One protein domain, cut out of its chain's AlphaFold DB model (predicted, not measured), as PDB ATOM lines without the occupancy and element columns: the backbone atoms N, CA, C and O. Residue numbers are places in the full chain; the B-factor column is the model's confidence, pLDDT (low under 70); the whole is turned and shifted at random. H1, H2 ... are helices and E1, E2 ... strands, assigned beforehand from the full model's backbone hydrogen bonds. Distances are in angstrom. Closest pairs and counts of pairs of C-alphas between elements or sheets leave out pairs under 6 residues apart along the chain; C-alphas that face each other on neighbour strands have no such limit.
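What this domain is: This is residues 109 to 220 of the 500 residues of the protein "Rne/Rng family ribonuclease" of Acidobacteria bacterium (UniProt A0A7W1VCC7). A small two-stranded sheet, E3 and E4, forms the middle; H2 packs on E3 and H1 on E4, and the helices meet where H2 begins. A second small sheet, the hairpin E1 and E2, lies towards one end, where residues 116 to 121 stick out. The 112 printed residues run E1 E2 E3 H1 E4 H2, both sheets antiparallel, class mixed; the whole is only just compact, close to loose, radius of gyration of the C-alphas 15.6 A, spans 46 by 33 by 19 A.

Where its parts are: Find E3 at residues 135 to 138 and E4 at 176 to 179. H2, 188 to 211, runs 34.9 A from (17.502, 0.140, -28.405) to (3.594, 21.427, -4.486); H1, 153 to 169, runs 24.4 A. E1, 111 to 114, begins at (10.182, 5.456, -0.930); E2 is 123 to 125.

How they stand to each other: Look across E3 and E4: N 136 and O 178 are 2.8 A apart, within hydrogen-bond range. The closest C-alphas of E3 and H2, Tyr 137 and Leu 198, are 6.4 A apart; those of E4 and H1, Phe 177 and Ile 163, 7.2 A. H1, with residues 162 to 166 alone, touches H2 at a steep tilt of 49 degrees, the same way; the closest C-alphas, Ala 162 and Glu 188, are 6.0 A apart. In E1 and E2, N 111 and O 125 are 2.9 A apart; both strands are apart from E3, E4, H1 and H2. In H1 and H2 every O i to N i+4 pair is within hydrogen-bond range.

The domain as a whole: The farthest C-alphas, Ser 154 and Lys 213, are 47.9 A apart. The printed part has no cut; the link E3 to H1 is long, 14 residues. No printed residue has pLDDT under 70.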
ATOM      1  N   LEU A 109      11.794  13.453   0.328       92.94
ATOM      2  CA  LEU A 109      11.126  12.465  -0.508       92.94
ATOM      3  C   LEU A 109      11.658  11.078  -0.148       92.94
ATOM      4  O   LEU A 109      12.866  10.836  -0.183       92.94
ATOM      5  N   VAL A 110      10.751  10.169   0.189       94.25
ATOM      6  CA  VAL A 110      11.094   8.814   0.619       94.25
ATOM      7  C   VAL A 110      10.253   7.784  -0.117       94.25
ATOM      8  O   VAL A 110       9.088   8.015  -0.429       94.25
ATOM      9  N   GLN A 111      10.850   6.627  -0.379       94.94
ATOM     10  CA  GLN A 111      10.182   5.456  -0.930       94.94
ATOM     11  C   GLN A 111      10.114   4.360   0.129       94.94
ATOM     12  O   GLN A 111      11.081   4.120   0.856       94.94
ATOM     13  N   ILE A 112       8.977   3.669   0.199       93.75
ATOM     14  CA  ILE A 112       8.813   2.483   1.040       93.75
ATOM     15  C   ILE A 112       9.630   1.344   0.422       93.75
ATOM     16  O   ILE A 112       9.323   0.862  -0.664       93.75
ATOM     17  N   ALA A 113      10.682   0.920   1.118       89.69
ATOM     18  CA  ALA A 113      11.525  -0.209   0.739       89.69
ATOM     19  C   ALA A 113      10.994  -1.538   1.298       89.69
ATOM     20  O   ALA A 113      11.170  -2.584   0.676       89.69
ATOM     21  N   LYS A 114      10.372  -1.515   2.487       85.81
ATOM     22  CA  LYS A 114       9.669  -2.669   3.071       85.81
ATOM     23  C   LYS A 114       8.392  -2.217   3.756       85.81
ATOM     24  O   LYS A 114       8.423  -1.260   4.531       85.81
ATOM     25  N   GLU A 115       7.314  -2.944   3.490       84.06
ATOM     26  CA  GLU A 115       6.023  -2.776   4.154       84.06
ATOM     27  C   GLU A 115       6.144  -2.986   5.676       84.06
ATOM     28  O   GLU A 115       7.061  -3.680   6.136       84.06
ATOM     29  N   PRO A 116       5.264  -2.355   6.476       84.44
ATOM     30  CA  PRO A 116       5.256  -2.543   7.920       84.44
ATOM     31  C   PRO A 116       4.926  -3.998   8.272       84.44
ATOM     32  O   PRO A 116       4.070  -4.624   7.653       84.44
ATOM     33  N   ILE A 117       5.602  -4.535   9.289       73.06
ATOM     34  CA  ILE A 117       5.364  -5.901   9.772       73.06
ATOM     35  C   ILE A 117       5.065  -5.844  11.266       73.06
ATOM     36  O   ILE A 117       5.924  -5.467  12.072       73.06
ATOM     37  N   ALA A 118       3.856  -6.270  11.634       76.62
ATOM     38  CA  ALA A 118       3.344  -6.240  13.000       76.62
ATOM     39  C   ALA A 118       3.494  -4.840  13.628       76.62
ATOM     40  O   ALA A 118       2.905  -3.879  13.148       76.62
ATOM     41  N   LYS A 119       4.304  -4.710  14.686       82.50
ATOM     42  CA  LYS A 119       4.547  -3.436  15.385       82.50
ATOM     43  C   LYS A 119       5.691  -2.600  14.781       82.50
ATOM     44  O   LYS A 119       5.957  -1.506  15.266       82.50
ATOM     45  N   LYS A 120       6.409  -3.102  13.765       85.31
ATOM     46  CA  LYS A 120       7.521  -2.377  13.124       85.31
ATOM     47  C   LYS A 120       6.992  -1.551  11.954       85.31
ATOM     48  O   LYS A 120       6.411  -2.108  11.025       85.31
ATOM     49  N   GLY A 121       7.240  -0.241  11.997       88.19
ATOM     50  CA  GLY A 121       6.925   0.673  10.898       88.19
ATOM     51  C   GLY A 121       7.647   0.317   9.595       88.19
ATOM     52  O   GLY A 121       8.577  -0.495   9.574       88.19
ATOM     53  N   ALA A 122       7.207   0.934   8.500       90.44
ATOM     54  CA  ALA A 122       7.778   0.715   7.177       90.44
ATOM     55  C   ALA A 122       9.263   1.110   7.130       90.44
ATOM     56  O   ALA A 122       9.682   2.114   7.709       90.44
ATOM     57  N   ARG A 123      10.068   0.340   6.391       92.50
ATOM     58  CA  ARG A 123      11.444   0.740   6.076       92.50
ATOM     59  C   ARG A 123      11.411   1.669   4.877       92.50
ATOM     60  O   ARG A 123      10.866   1.291   3.844       92.50
ATOM     61  N   ILE A 124      12.048   2.826   4.994       94.56
ATOM     62  CA  ILE A 124      12.100   3.840   3.941       94.56
ATOM     63  C   ILE A 124      13.524   4.054   3.418       94.56
ATOM     64  O   ILE A 124      14.499   3.744   4.102       94.56
ATOM     65  N   THR A 125      13.632   4.579   2.201       94.44
ATOM     66  CA  THR A 125      14.886   4.995   1.561       94.44
ATOM     67  C   THR A 125      14.688   6.330   0.845       94.44
ATOM     68  O   THR A 125      13.630   6.563   0.265       94.44
ATOM     69  N   SER A 126      15.695   7.205   0.867       92.06
ATOM     70  CA  SER A 126      15.741   8.410   0.021       92.06
ATOM     71  C   SER A 126      16.231   8.107  -1.399       92.06
ATOM     72  O   SER A 126      16.080   8.928  -2.303       92.06
ATOM     73  N   HIS A 127      16.794   6.915  -1.621       92.94
ATOM     74  CA  HIS A 127      17.194   6.453  -2.941       92.94
ATOM     75  C   HIS A 127      15.981   5.930  -3.708       92.94
ATOM     76  O   HIS A 127      15.612   4.762  -3.583       92.94
ATOM     77  N   ILE A 128      15.357   6.817  -4.478       94.00
ATOM     78  CA  ILE A 128      14.182   6.494  -5.289       94.00
ATOM     79  C   ILE A 128      14.575   5.583  -6.457       94.00
ATOM     80  O   ILE A 128      15.514   5.888  -7.197       94.00
ATOM     81  N   ALA A 129      13.820   4.503  -6.641       94.31
ATOM     82  CA  ALA A 129      13.924   3.571  -7.752       94.31
ATOM     83  C   ALA A 129      12.558   3.401  -8.430       94.31
ATOM     84  O   ALA A 129      11.573   3.028  -7.790       94.31
ATOM     85  N   LEU A 130      12.520   3.647  -9.740       93.12
ATOM     86  CA  LEU A 130      11.333   3.556 -10.583       93.12
ATOM     87  C   LEU A 130      11.470   2.356 -11.532       93.12
ATOM     88  O   LEU A 130      12.216   2.429 -12.515       93.12
ATOM     89  N   PRO A 131      10.809   1.224 -11.231       91.31
ATOM     90  CA  PRO A 131      10.888   0.028 -12.056       91.31
ATOM     91  C   PRO A 131       9.993   0.144 -13.294       91.31
ATOM     92  O   PRO A 131       8.770   0.001 -13.215       91.31
ATOM     93  N   GLY A 132      10.626   0.329 -14.448       90.31
ATOM     94  CA  GLY A 132      10.020   0.163 -15.765       90.31
ATOM     95  C   GLY A 132      10.018  -1.295 -16.195       90.31
ATOM     96  O   GLY A 132      10.295  -2.208 -15.410       90.31
ATOM     97  N   ARG A 133       9.676  -1.540 -17.454       87.50
ATOM     98  CA  ARG A 133       9.557  -2.901 -17.987       87.50
ATOM     99  C   ARG A 133      10.922  -3.554 -18.191       87.50
ATOM    100  O   ARG A 133      11.157  -4.672 -17.733       87.50
ATOM    101  N   PHE A 134      11.825  -2.840 -18.847       91.25
ATOM    102  CA  PHE A 134      13.170  -3.292 -19.187       91.25
ATOM    103  C   PHE A 134      14.231  -2.603 -18.337       91.25
ATOM    104  O   PHE A 134      15.303  -3.165 -18.127       91.25
ATOM    105  N   LEU A 135      13.935  -1.407 -17.834       93.69
ATOM    106  CA  LEU A 135      14.850  -0.565 -17.082       93.69
ATOM    107  C   LEU A 135      14.345  -0.328 -15.659       93.69
ATOM    108  O   LEU A 135      13.150  -0.315 -15.394       93.69
ATOM    109  N   VAL A 136      15.269  -0.099 -14.734       94.56
ATOM    110  CA  VAL A 136      14.990   0.555 -13.453       94.56
ATOM    111  C   VAL A 136      15.699   1.896 -13.480       94.56
ATOM    112  O   VAL A 136      16.916   1.929 -13.639       94.56
ATOM    113  N   TYR A 137      14.950   2.987 -13.348       94.81
ATOM    114  CA  TYR A 137      15.510   4.333 -13.293       94.81
ATOM    115  C   TYR A 137      15.737   4.748 -11.841       94.81
ATOM    116  O   TYR A 137      14.839   4.646 -11.006       94.81
ATOM    117  N   MET A 138      16.944   5.212 -11.538       94.88
ATOM    118  CA  MET A 138      17.353   5.683 -10.219       94.88
ATOM    119  C   MET A 138      17.762   7.156 -10.325       94.88
ATOM    120  O   MET A 138      18.941   7.444 -10.527       94.88
ATOM    121  N   PRO A 139      16.822   8.108 -10.200       92.75
ATOM    122  CA  PRO A 139      17.102   9.538 -10.382       92.75
ATOM    123  C   PRO A 139      18.035  10.137  -9.321       92.75
ATOM    124  O   PRO A 139      18.616  11.199  -9.537       92.75
ATOM    125  N   THR A 140      18.159   9.476  -8.169       89.25
ATOM    126  CA  THR A 140      18.924   9.939  -6.997       89.25
ATOM    127  C   THR A 140      20.326   9.331  -6.900       89.25
ATOM    128  O   THR A 140      21.120   9.779  -6.078       89.25
ATOM    129  N   ILE A 141      20.650   8.331  -7.732       90.06
ATOM    130  CA  ILE A 141      21.954   7.656  -7.746       90.06
ATOM    131  C   ILE A 141      22.498   7.644  -9.170       90.06
ATOM    132  O   ILE A 141      21.888   7.085 -10.080       90.06
ATOM    133  N   GLU A 142      23.698   8.184  -9.363       87.38
ATOM    134  CA  GLU A 142      24.424   8.027 -10.621       87.38
ATOM    135  C   GLU A 142      25.012   6.619 -10.750       87.38
ATOM    136  O   GLU A 142      26.124   6.335 -10.309       87.38
ATOM    137  N   HIS A 143      24.248   5.715 -11.363       88.06
ATOM    138  CA  HIS A 143      24.692   4.348 -11.601       88.06
ATOM    139  C   HIS A 143      24.126   3.782 -12.905       88.06
ATOM    140  O   HIS A 143      22.917   3.796 -13.126       88.06
ATOM    141  N   LEU A 144      25.006   3.252 -13.758       89.88
ATOM    142  CA  LEU A 144      24.632   2.510 -14.961       89.88
ATOM    143  C   LEU A 144      24.959   1.029 -14.772       89.88
ATOM    144  O   LEU A 144      26.128   0.653 -14.661       89.88
ATOM    145  N   GLY A 145      23.924   0.191 -14.762       91.56
ATOM    146  CA  GLY A 145      24.035  -1.230 -14.445       91.56
ATOM    147  C   GLY A 145      23.322  -2.138 -15.443       91.56
ATOM    148  O   GLY A 145      22.404  -1.739 -16.154       91.56
ATOM    149  N   VAL A 146      23.735  -3.402 -15.473       93.38
ATOM    150  CA  VAL A 146      23.053  -4.489 -16.190       93.38
ATOM    151  C   VAL A 146      22.852  -5.621 -15.190       93.38
ATOM    152  O   VAL A 146      23.792  -5.950 -14.463       93.38
ATOM    153  N   SER A 147      21.651  -6.206 -15.136       90.38
ATOM    154  CA  SER A 147      21.326  -7.279 -14.190       90.38
ATOM    155  C   SER A 147      22.353  -8.410 -14.228       90.38
ATOM    156  O   SER A 147      22.730  -8.902 -15.294       90.38
ATOM    157  N   ARG A 148      22.757  -8.885 -13.044       85.88
ATOM    158  CA  ARG A 148      23.685 -10.016 -12.901       85.88
ATOM    159  C   ARG A 148      23.147 -11.324 -13.480       85.88
ATOM    160  O   ARG A 148      23.947 -12.166 -13.859       85.88
ATOM    161  N   LYS A 149      21.820 -11.454 -13.601       82.69
ATOM    162  CA  LYS A 149      21.141 -12.614 -14.202       82.69
ATOM    163  C   LYS A 149      21.369 -12.740 -15.711       82.69
ATOM    164  O   LYS A 149      21.015 -13.755 -16.294       82.69
ATOM    165  N   ILE A 150      21.907 -11.705 -16.353       85.38
ATOM    166  CA  ILE A 150      22.299 -11.755 -17.759       85.38
ATOM    167  C   ILE A 150      23.727 -12.301 -17.796       85.38
ATOM    168  O   ILE A 150      24.675 -11.577 -17.483       85.38
ATOM    169  N   GLU A 151      23.866 -13.583 -18.128       84.00
ATOM    170  CA  GLU A 151      25.152 -14.300 -18.140       84.00
ATOM    171  C   GLU A 151      25.993 -13.963 -19.380       84.00
ATOM    172  O   GLU A 151      27.217 -13.865 -19.305       84.00
ATOM    173  N   SER A 152      25.336 -13.715 -20.518       89.69
ATOM    174  CA  SER A 152      26.011 -13.418 -21.784       89.69
ATOM    175  C   SER A 152      26.796 -12.101 -21.725       89.69
ATOM    176  O   SER A 152      26.229 -11.006 -21.659       89.69
ATOM    177  N   ALA A 153      28.126 -12.195 -21.792       90.69
ATOM    178  CA  ALA A 153      29.023 -11.040 -21.751       90.69
ATOM    179  C   ALA A 153      28.855 -10.095 -22.956       90.69
ATOM    180  O   ALA A 153      28.970  -8.871 -22.804       90.69
ATOM    181  N   SER A 154      28.550 -10.644 -24.138       92.94
ATOM    182  CA  SER A 154      28.283  -9.855 -25.345       92.94
ATOM    183  C   SER A 154      27.005  -9.034 -25.183       92.94
ATOM    184  O   SER A 154      27.004  -7.828 -25.435       92.94
ATOM    185  N   GLU A 155      25.952  -9.655 -24.655       90.69
ATOM    186  CA  GLU A 155      24.664  -9.001 -24.443       90.69
ATOM    187  C   GLU A 155      24.745  -7.918 -23.364       90.69
ATOM    188  O   GLU A 155      24.252  -6.806 -23.554       90.69
ATOM    189  N   ARG A 156      25.458  -8.177 -22.260       92.62
ATOM    190  CA  ARG A 156      25.714  -7.150 -21.235       92.62
ATOM    191  C   ARG A 156      26.430  -5.933 -21.808       92.62
ATOM    192  O   ARG A 156      26.110  -4.805 -21.441       92.62
ATOM    193  N   SER A 157      27.414  -6.158 -22.677       93.12
ATOM    194  CA  SER A 157      28.163  -5.077 -23.321       93.12
ATOM    195  C   SER A 157      27.265  -4.268 -24.258       93.12
ATOM    196  O   SER A 157      27.232  -3.043 -24.148       93.12
ATOM    197  N   ARG A 158      26.460  -4.941 -25.095       94.75
ATOM    198  CA  ARG A 158      25.476  -4.305 -25.985       94.75
ATOM    199  C   ARG A 158      24.492  -3.424 -25.213       94.75
ATOM    200  O   ARG A 158      24.318  -2.255 -25.548       94.75
ATOM    201  N   LEU A 159      23.882  -3.969 -24.160       94.00
ATOM    202  CA  LEU A 159      22.887  -3.263 -23.350       94.00
ATOM    203  C   LEU A 159      23.491  -2.075 -22.589       94.00
ATOM    204  O   LEU A 159      22.861  -1.024 -22.493       94.00
ATOM    205  N   ARG A 160      24.728  -2.207 -22.094       92.81
ATOM    206  CA  ARG A 160      25.441  -1.101 -21.440       92.81
ATOM    207  C   ARG A 160      25.699   0.057 -22.408       92.81
ATOM    208  O   ARG A 160      25.456   1.202 -22.036       92.81
ATOM    209  N   ILE A 161      26.134  -0.237 -23.637       93.06
ATOM    210  CA  ILE A 161      26.335   0.775 -24.688       93.06
ATOM    211  C   ILE A 161      25.005   1.459 -25.030       93.06
ATOM    212  O   ILE A 161      24.944   2.686 -25.083       93.06
ATOM    213  N   ALA A 162      23.930   0.683 -25.198       92.56
ATOM    214  CA  ALA A 162      22.603   1.215 -25.500       92.56
ATOM    215  C   ALA A 162      22.093   2.167 -24.404       92.56
ATOM    216  O   ALA A 162      21.657   3.273 -24.713       92.56
ATOM    217  N   ILE A 163      22.193   1.787 -23.123       91.81
ATOM    218  CA  ILE A 163      21.797   2.671 -22.015       91.81
ATOM    219  C   ILE A 163      22.663   3.924 -21.954       91.81
ATOM    220  O   ILE A 163      22.137   5.006 -21.706       91.81
ATOM    221  N   GLN A 164      23.978   3.800 -22.147       90.81
ATOM    222  CA  GLN A 164      24.869   4.956 -22.120       90.81
ATOM    223  C   GLN A 164      24.473   5.968 -23.199       90.81
ATOM    224  O   GLN A 164      24.360   7.156 -22.910       90.81
ATOM    225  N   LYS A 165      24.180   5.480 -24.407       90.75
ATOM    226  CA  LYS A 165      23.677   6.296 -25.510       90.75
ATOM    227  C   LYS A 165      22.335   6.950 -25.172       90.75
ATOM    228  O   LYS A 165      22.204   8.156 -25.320       90.75
ATOM    229  N   ILE A 166      21.375   6.189 -24.638       89.44
ATOM    230  CA  ILE A 166      20.070   6.718 -24.210       89.44
ATOM    231  C   ILE A 166      20.237   7.803 -23.137       89.44
ATOM    232  O   ILE A 166      19.600   8.840 -23.240       89.44
ATOM    233  N   ARG A 167      21.116   7.616 -22.143       87.44
ATOM    234  CA  ARG A 167      21.389   8.633 -21.110       87.44
ATOM    235  C   ARG A 167      21.983   9.917 -21.697       87.44
ATOM    236  O   ARG A 167      21.731  10.981 -21.151       87.44
ATOM    237  N   SER A 168      22.802   9.816 -22.743       85.38
ATOM    238  CA  SER A 168      23.424  10.978 -23.388       85.38
ATOM    239  C   SER A 168      22.505  11.693 -24.379       85.38
ATOM    240  O   SER A 168      22.636  12.899 -24.553       85.38
ATOM    241  N   GLU A 169      21.630  10.957 -25.063       82.94
ATOM    242  CA  GLU A 169      20.753  11.492 -26.114       82.94
ATOM    243  C   GLU A 169      19.387  11.946 -25.594       82.94
ATOM    244  O   GLU A 169      18.785  12.855 -26.161       82.94
ATOM    245  N   GLU A 170      18.874  11.307 -24.545       77.56
ATOM    246  CA  GLU A 170      17.642  11.726 -23.884       77.56
ATOM    247  C   GLU A 170      17.967  12.750 -22.791       77.56
ATOM    248  O   GLU A 170      18.991  12.646 -22.118       77.56
ATOM    249  N   ASP A 171      17.074  13.722 -22.585       76.56
ATOM    250  CA  ASP A 171      17.186  14.755 -21.546       76.56
ATOM    251  C   ASP A 171      16.933  14.156 -20.146       76.56
ATOM    252  O   ASP A 171      15.907  14.389 -19.503       76.56
ATOM    253  N   VAL A 172      17.833  13.269 -19.710       82.38
ATOM    254  CA  VAL A 172      17.780  12.599 -18.409       82.38
ATOM    255  C   VAL A 172      18.369  13.552 -17.365       82.38
ATOM    256  O   VAL A 172      19.581  13.766 -17.355       82.38
ATOM    257  N   PRO A 173      17.553  14.109 -16.454       77.69
ATOM    258  CA  PRO A 173      17.978  15.219 -15.604       77.69
ATOM    259  C   PRO A 173      19.029  14.824 -14.558       77.69
ATOM    260  O   PRO A 173      19.856  15.649 -14.180       77.69
ATOM    261  N   SER A 174      18.986  13.588 -14.049       84.06
ATOM    262  CA  SER A 174      19.922  13.093 -13.034       84.06
ATOM    263  C   SER A 174      19.874  11.571 -12.901       84.06
ATOM    264  O   SER A 174      18.905  10.925 -13.289       84.06
ATOM    265  N   GLY A 175      20.912  10.988 -12.302       89.00
ATOM    266  CA  GLY A 175      20.920   9.578 -11.924       89.00
ATOM    267  C   GLY A 175      21.300   8.609 -13.047       89.00
ATOM    268  O   GLY A 175      22.099   8.932 -13.930       89.00
ATOM    269  N   GLY A 176      20.778   7.384 -12.987       91.75
ATOM    270  CA  GLY A 176      21.118   6.338 -13.951       91.75
ATOM    271  C   GLY A 176      20.112   5.191 -14.040       91.75
ATOM    272  O   GLY A 176      19.052   5.218 -13.416       91.75
ATOM    273  N   PHE A 177      20.433   4.193 -14.864       94.44
ATOM    274  CA  PHE A 177      19.542   3.089 -15.211       94.44
ATOM    275  C   PHE A 177      20.188   1.729 -14.946       94.44
ATOM    276  O   PHE A 177      21.383   1.537 -15.180       94.44
ATOM    277  N   ILE A 178      19.370   0.758 -14.548       94.75
ATOM    278  CA  ILE A 178      19.738  -0.659 -14.473       94.75
ATOM    279  C   ILE A 178      18.896  -1.449 -15.478       94.75
ATOM    280  O   ILE A 178      17.669  -1.408 -15.411       94.75
ATOM    281  N   VAL A 179      19.527  -2.213 -16.375       94.50
ATOM    282  CA  VAL A 179      18.800  -3.147 -17.258       94.50
ATOM    283  C   VAL A 179      18.302  -4.353 -16.456       94.50
ATOM    284  O   VAL A 179      19.099  -5.044 -15.815       94.50
ATOM    285  N   ARG A 180      17.003  -4.654 -16.527       91.81
ATOM    286  CA  ARG A 180      16.361  -5.862 -15.980       91.81
ATOM    287  C   ARG A 180      16.618  -7.068 -16.894       91.81
ATOM    288  O   ARG A 180      16.882  -6.905 -18.080       91.81
ATOM    289  N   THR A 181      16.452  -8.294 -16.388       86.25
ATOM    290  CA  THR A 181      16.563  -9.522 -17.211       86.25
ATOM    291  C   THR A 181      15.618  -9.505 -18.420       86.25
ATOM    292  O   THR A 181      15.970 -10.010 -19.478       86.25
ATOM    293  N   ALA A 182      14.452  -8.860 -18.296       83.25
ATOM    294  CA  ALA A 182      13.495  -8.696 -19.392       83.25
ATOM    295  C   ALA A 182      14.023  -7.843 -20.564       83.25
ATOM    296  O   ALA A 182      13.417  -7.847 -21.626       83.25
ATOM    297  N   GLY A 183      15.126  -7.105 -20.382       83.88
ATOM    298  CA  GLY A 183      15.771  -6.323 -21.439       83.88
ATOM    299  C   GLY A 183      16.666  -7.140 -22.380       83.88
ATOM    300  O   GLY A 183      17.171  -6.582 -23.352       83.88
ATOM    301  N   VAL A 184      16.885  -8.435 -22.120       86.12
ATOM    302  CA  VAL A 184      17.690  -9.309 -22.994       86.12
ATOM    303  C   VAL A 184      17.035  -9.437 -24.367       86.12
ATOM    304  O   VAL A 184      15.844  -9.712 -24.470       86.12
ATOM    305  N   GLY A 185      17.816  -9.233 -25.429       85.69
ATOM    306  CA  GLY A 185      17.349  -9.313 -26.816       85.69
ATOM    307  C   GLY A 185      16.479  -8.135 -27.267       85.69
ATOM    308  O   GLY A 185      16.103  -8.069 -28.434       85.69
ATOM    309  N   ILE A 186      16.192  -7.176 -26.382       89.00
ATOM    310  CA  ILE A 186      15.338  -6.026 -26.690       89.00
ATOM    311  C   ILE A 186      16.096  -4.981 -27.518       89.00
ATOM    312  O   ILE A 186      17.321  -4.809 -27.398       89.00
ATOM    313  N   THR A 187      15.358  -4.283 -28.383       90.44
ATOM    314  CA  THR A 187      15.904  -3.245 -29.260       90.44
ATOM    315  C   THR A 187      16.221  -1.962 -28.486       90.44
ATOM    316  O   THR A 187      15.599  -1.640 -27.475       90.44
ATOM    317  N   GLU A 188      17.178  -1.175 -28.983       91.00
ATOM    318  CA  GLU A 188      17.502   0.140 -28.405       91.00
ATOM    319  C   GLU A 188      16.289   1.092 -28.418       91.00
ATOM    320  O   GLU A 188      16.145   1.934 -27.534       91.00
ATOM    321  N   LEU A 189      15.399   0.954 -29.406       88.62
ATOM    322  CA  LEU A 189      14.200   1.778 -29.533       88.62
ATOM    323  C   LEU A 189      13.217   1.527 -28.386       88.62
ATOM    324  O   LEU A 189      12.702   2.487 -27.814       88.62
ATOM    325  N   ASP A 190      13.005   0.267 -28.015       88.38
ATOM    326  CA  ASP A 190      12.106  -0.091 -26.916       88.38
ATOM    327  C   ASP A 190      12.704   0.306 -25.556       88.38
ATOM    328  O   ASP A 190      12.000   0.852 -24.706       88.38
ATOM    329  N   LEU A 191      14.023   0.137 -25.370       91.31
ATOM    330  CA  LEU A 191      14.727   0.634 -24.177       91.31
ATOM    331  C   LEU A 191      14.593   2.154 -24.032       91.31
ATOM    332  O   LEU A 191      14.377   2.662 -22.933       91.31
ATOM    333  N   ARG A 192      14.692   2.888 -25.144       91.50
ATOM    334  CA  ARG A 192      14.531   4.345 -25.170       91.50
ATOM    335  C   ARG A 192      13.105   4.765 -24.808       91.50
ATOM    336  O   ARG A 192      12.928   5.739 -24.082       91.50
ATOM    337  N   GLN A 193      12.089   4.044 -25.283       88.31
ATOM    338  CA  GLN A 193      10.695   4.311 -24.910       88.31
ATOM    339  C   GLN A 193      10.458   4.111 -23.407       88.31
ATOM    340  O   GLN A 193       9.874   4.988 -22.770       88.31
ATOM    341  N   ASP A 194      10.974   3.019 -22.836       90.12
ATOM    342  CA  ASP A 194      10.880   2.741 -21.397       90.12
ATOM    343  C   ASP A 194      11.615   3.818 -20.574       90.12
ATOM    344  O   ASP A 194      11.070   4.348 -19.607       90.12
ATOM    345  N   ALA A 195      12.807   4.246 -21.008       92.38
ATOM    346  CA  ALA A 195      13.546   5.334 -20.362       92.38
ATOM    347  C   ALA A 195      12.762   6.658 -20.359       92.38
ATOM    348  O   ALA A 195      12.651   7.305 -19.318       92.38
ATOM    349  N   ARG A 196      12.164   7.045 -21.496       90.75
ATOM    350  CA  ARG A 196      11.340   8.264 -21.606       90.75
ATOM    351  C   ARG A 196      10.133   8.235 -20.678       90.75
ATOM    352  O   ARG A 196       9.812   9.255 -20.070       90.75
ATOM    353  N   TYR A 197       9.467   7.085 -20.579       89.69
ATOM    354  CA  TYR A 197       8.360   6.893 -19.648       89.69
ATOM    355  C   TYR A 197       8.820   7.137 -18.205       89.69
ATOM    356  O   TYR A 197       8.251   7.987 -17.523       89.69
ATOM    357  N   LEU A 198       9.908   6.489 -17.778       92.50
ATOM    358  CA  LEU A 198      10.435   6.611 -16.416       92.50
ATOM    359  C   LEU A 198      10.896   8.031 -16.067       92.50
ATOM    360  O   LEU A 198      10.632   8.515 -14.965       92.50
ATOM    361  N   VAL A 199      11.555   8.718 -17.003       92.56
ATOM    362  CA  VAL A 199      11.988  10.111 -16.820       92.56
ATOM    363  C   VAL A 199      10.784  11.040 -16.684       92.56
ATOM    364  O   VAL A 199      10.767  11.882 -15.786       92.56
ATOM    365  N   ARG A 200       9.748  10.863 -17.513       90.88
ATOM    366  CA  ARG A 200       8.509  11.645 -17.405       90.88
ATOM    367  C   ARG A 200       7.823  11.418 -16.061       90.88
ATOM    368  O   ARG A 200       7.491  12.389 -15.391       90.88
ATOM    369  N   THR A 201       7.682  10.160 -15.639       91.19
ATOM    370  CA  THR A 201       7.115   9.818 -14.328       91.19
ATOM    371  C   THR A 201       7.886  10.500 -13.202       91.19
ATOM    372  O   THR A 201       7.273  11.111 -12.334       91.19
ATOM    373  N   TRP A 202       9.220  10.484 -13.242       93.44
ATOM    374  CA  TRP A 202      10.038  11.192 -12.258       93.44
ATOM    375  C   TRP A 202       9.808  12.708 -12.259       93.44
ATOM    376  O   TRP A 202       9.682  13.309 -11.193       93.44
ATOM    377  N   MET A 203       9.736  13.338 -13.434       92.25
ATOM    378  CA  MET A 203       9.468  14.775 -13.532       92.25
ATOM    379  C   MET A 203       8.101  15.137 -12.944       92.25
ATOM    380  O   MET A 203       7.985  16.145 -12.245       92.25
ATOM    381  N   ASP A 204       7.082  14.314 -13.184       91.50
ATOM    382  CA  ASP A 204       5.747  14.513 -12.621       91.50
ATOM    383  C   ASP A 204       5.749  14.310 -11.098       91.50
ATOM    384  O   ASP A 204       5.189  15.128 -10.368       91.50
ATOM    385  N   MET A 205       6.466  13.298 -10.596       92.56
ATOM    386  CA  MET A 205       6.665  13.088  -9.156       92.56
ATOM    387  C   MET A 205       7.354  14.279  -8.493       92.56
ATOM    388  O   MET A 205       6.901  14.737  -7.448       92.56
ATOM    389  N   LYS A 206       8.419  14.812  -9.102       92.06
ATOM    390  CA  LYS A 206       9.149  15.969  -8.573       92.06
ATOM    391  C   LYS A 206       8.251  17.208  -8.492       92.06
ATOM    392  O   LYS A 206       8.204  17.854  -7.452       92.06
ATOM    393  N   LYS A 207       7.470  17.485  -9.545       92.56
ATOM    394  CA  LYS A 207       6.496  18.594  -9.562       92.56
ATOM    395  C   LYS A 207       5.419  18.442  -8.489       92.56
ATOM    396  O   LYS A 207       5.000  19.437  -7.904       92.56
ATOM    397  N   THR A 208       4.938  17.222  -8.256       92.56
ATOM    398  CA  THR A 208       3.951  16.942  -7.205       92.56
ATOM    399  C   THR A 208       4.568  17.104  -5.820       92.56
ATOM    400  O   THR A 208       3.960  17.743  -4.969       92.56
ATOM    401  N   ALA A 209       5.790  16.605  -5.610       91.44
ATOM    402  CA  ALA A 209       6.513  16.739  -4.347       91.44
ATOM    403  C   ALA A 209       6.776  18.206  -3.971       91.44
ATOM    404  O   ALA A 209       6.611  18.564  -2.814       91.44
ATOM    405  N   GLU A 210       7.121  19.064  -4.937       90.88
ATOM    406  CA  GLU A 210       7.353  20.501  -4.704       90.88
ATOM    407  C   GLU A 210       6.072  21.279  -4.345       90.88
ATOM    408  O   GLU A 210       6.146  22.347  -3.742       90.88
ATOM    409  N   LYS A 211       4.892  20.773  -4.731       91.75
ATOM    410  CA  LYS A 211       3.594  21.427  -4.486       91.75
ATOM    411  C   LYS A 211       2.855  20.876  -3.271       91.75
ATOM    412  O   LYS A 211       2.015  21.573  -2.703       91.75
ATOM    413  N   ALA A 212       3.085  19.613  -2.932       91.25
ATOM    414  CA  ALA A 212       2.376  18.936  -1.861       91.25
ATOM    415  C   ALA A 212       2.923  19.360  -0.493       91.25
ATOM    416  O   ALA A 212       4.129  19.439  -0.290       91.25
ATOM    417  N   LYS A 213       2.028  19.599   0.469       90.69
ATOM    418  CA  LYS A 213       2.412  19.870   1.857       90.69
ATOM    419  C   LYS A 213       2.641  18.548   2.593       90.69
ATOM    420  O   LYS A 213       1.740  17.712   2.612       90.69
ATOM    421  N   SER A 214       3.807  18.369   3.214       89.06
ATOM    422  CA  SER A 214       4.138  17.134   3.937       89.06
ATOM    423  C   SER A 214       3.263  16.930   5.188       89.06
ATOM    424  O   SER A 214       2.935  17.912   5.862       89.06
ATOM    425  N   PRO A 215       2.929  15.677   5.567       92.00
ATOM    426  CA  PRO A 215       3.147  14.425   4.832       92.00
ATOM    427  C   PRO A 215       2.102  14.222   3.721       92.00
ATOM    428  O   PRO A 215       0.905  14.374   3.951       92.00
ATOM    429  N   ALA A 216       2.544  13.822   2.524       93.88
ATOM    430  CA  ALA A 216       1.660  13.578   1.384       93.88
ATOM    431  C   ALA A 216       2.130  12.394   0.529       93.88
ATOM    432  O   ALA A 216       3.328  12.146   0.377       93.88
ATOM    433  N   LEU A 217       1.173  11.678  -0.068       93.81
ATOM    434  CA  LEU A 217       1.451  10.663  -1.080       93.81
ATOM    435  C   LEU A 217       1.804  11.354  -2.404       93.81
ATOM    436  O   LEU A 217       0.942  11.942  -3.050       93.81
ATOM    437  N   VAL A 218       3.073  11.275  -2.809       94.06
ATOM    438  CA  VAL A 218       3.555  11.857  -4.077       94.06
ATOM    439  C   VAL A 218       3.284  10.930  -5.261       94.06
ATOM    440  O   VAL A 218       2.943  11.384  -6.352       94.06
ATOM    441  N   HIS A 219       3.463   9.626  -5.058       91.75
ATOM    442  CA  HIS A 219       3.297   8.611  -6.088       91.75
ATOM    443  C   HIS A 219       2.839   7.302  -5.465       91.75
ATOM    444  O   HIS A 219       3.449   6.821  -4.510       91.75
ATOM    445  N   GLN A 220       1.786   6.730  -6.033       90.62
ATOM    446  CA  GLN A 220       1.351   5.378  -5.727       90.62
ATOM    447  C   GLN A 220       2.019   4.419  -6.714       90.62
ATOM    448  O   GLN A 220       1.958   4.647  -7.921       90.62
TER     449      GLN A 220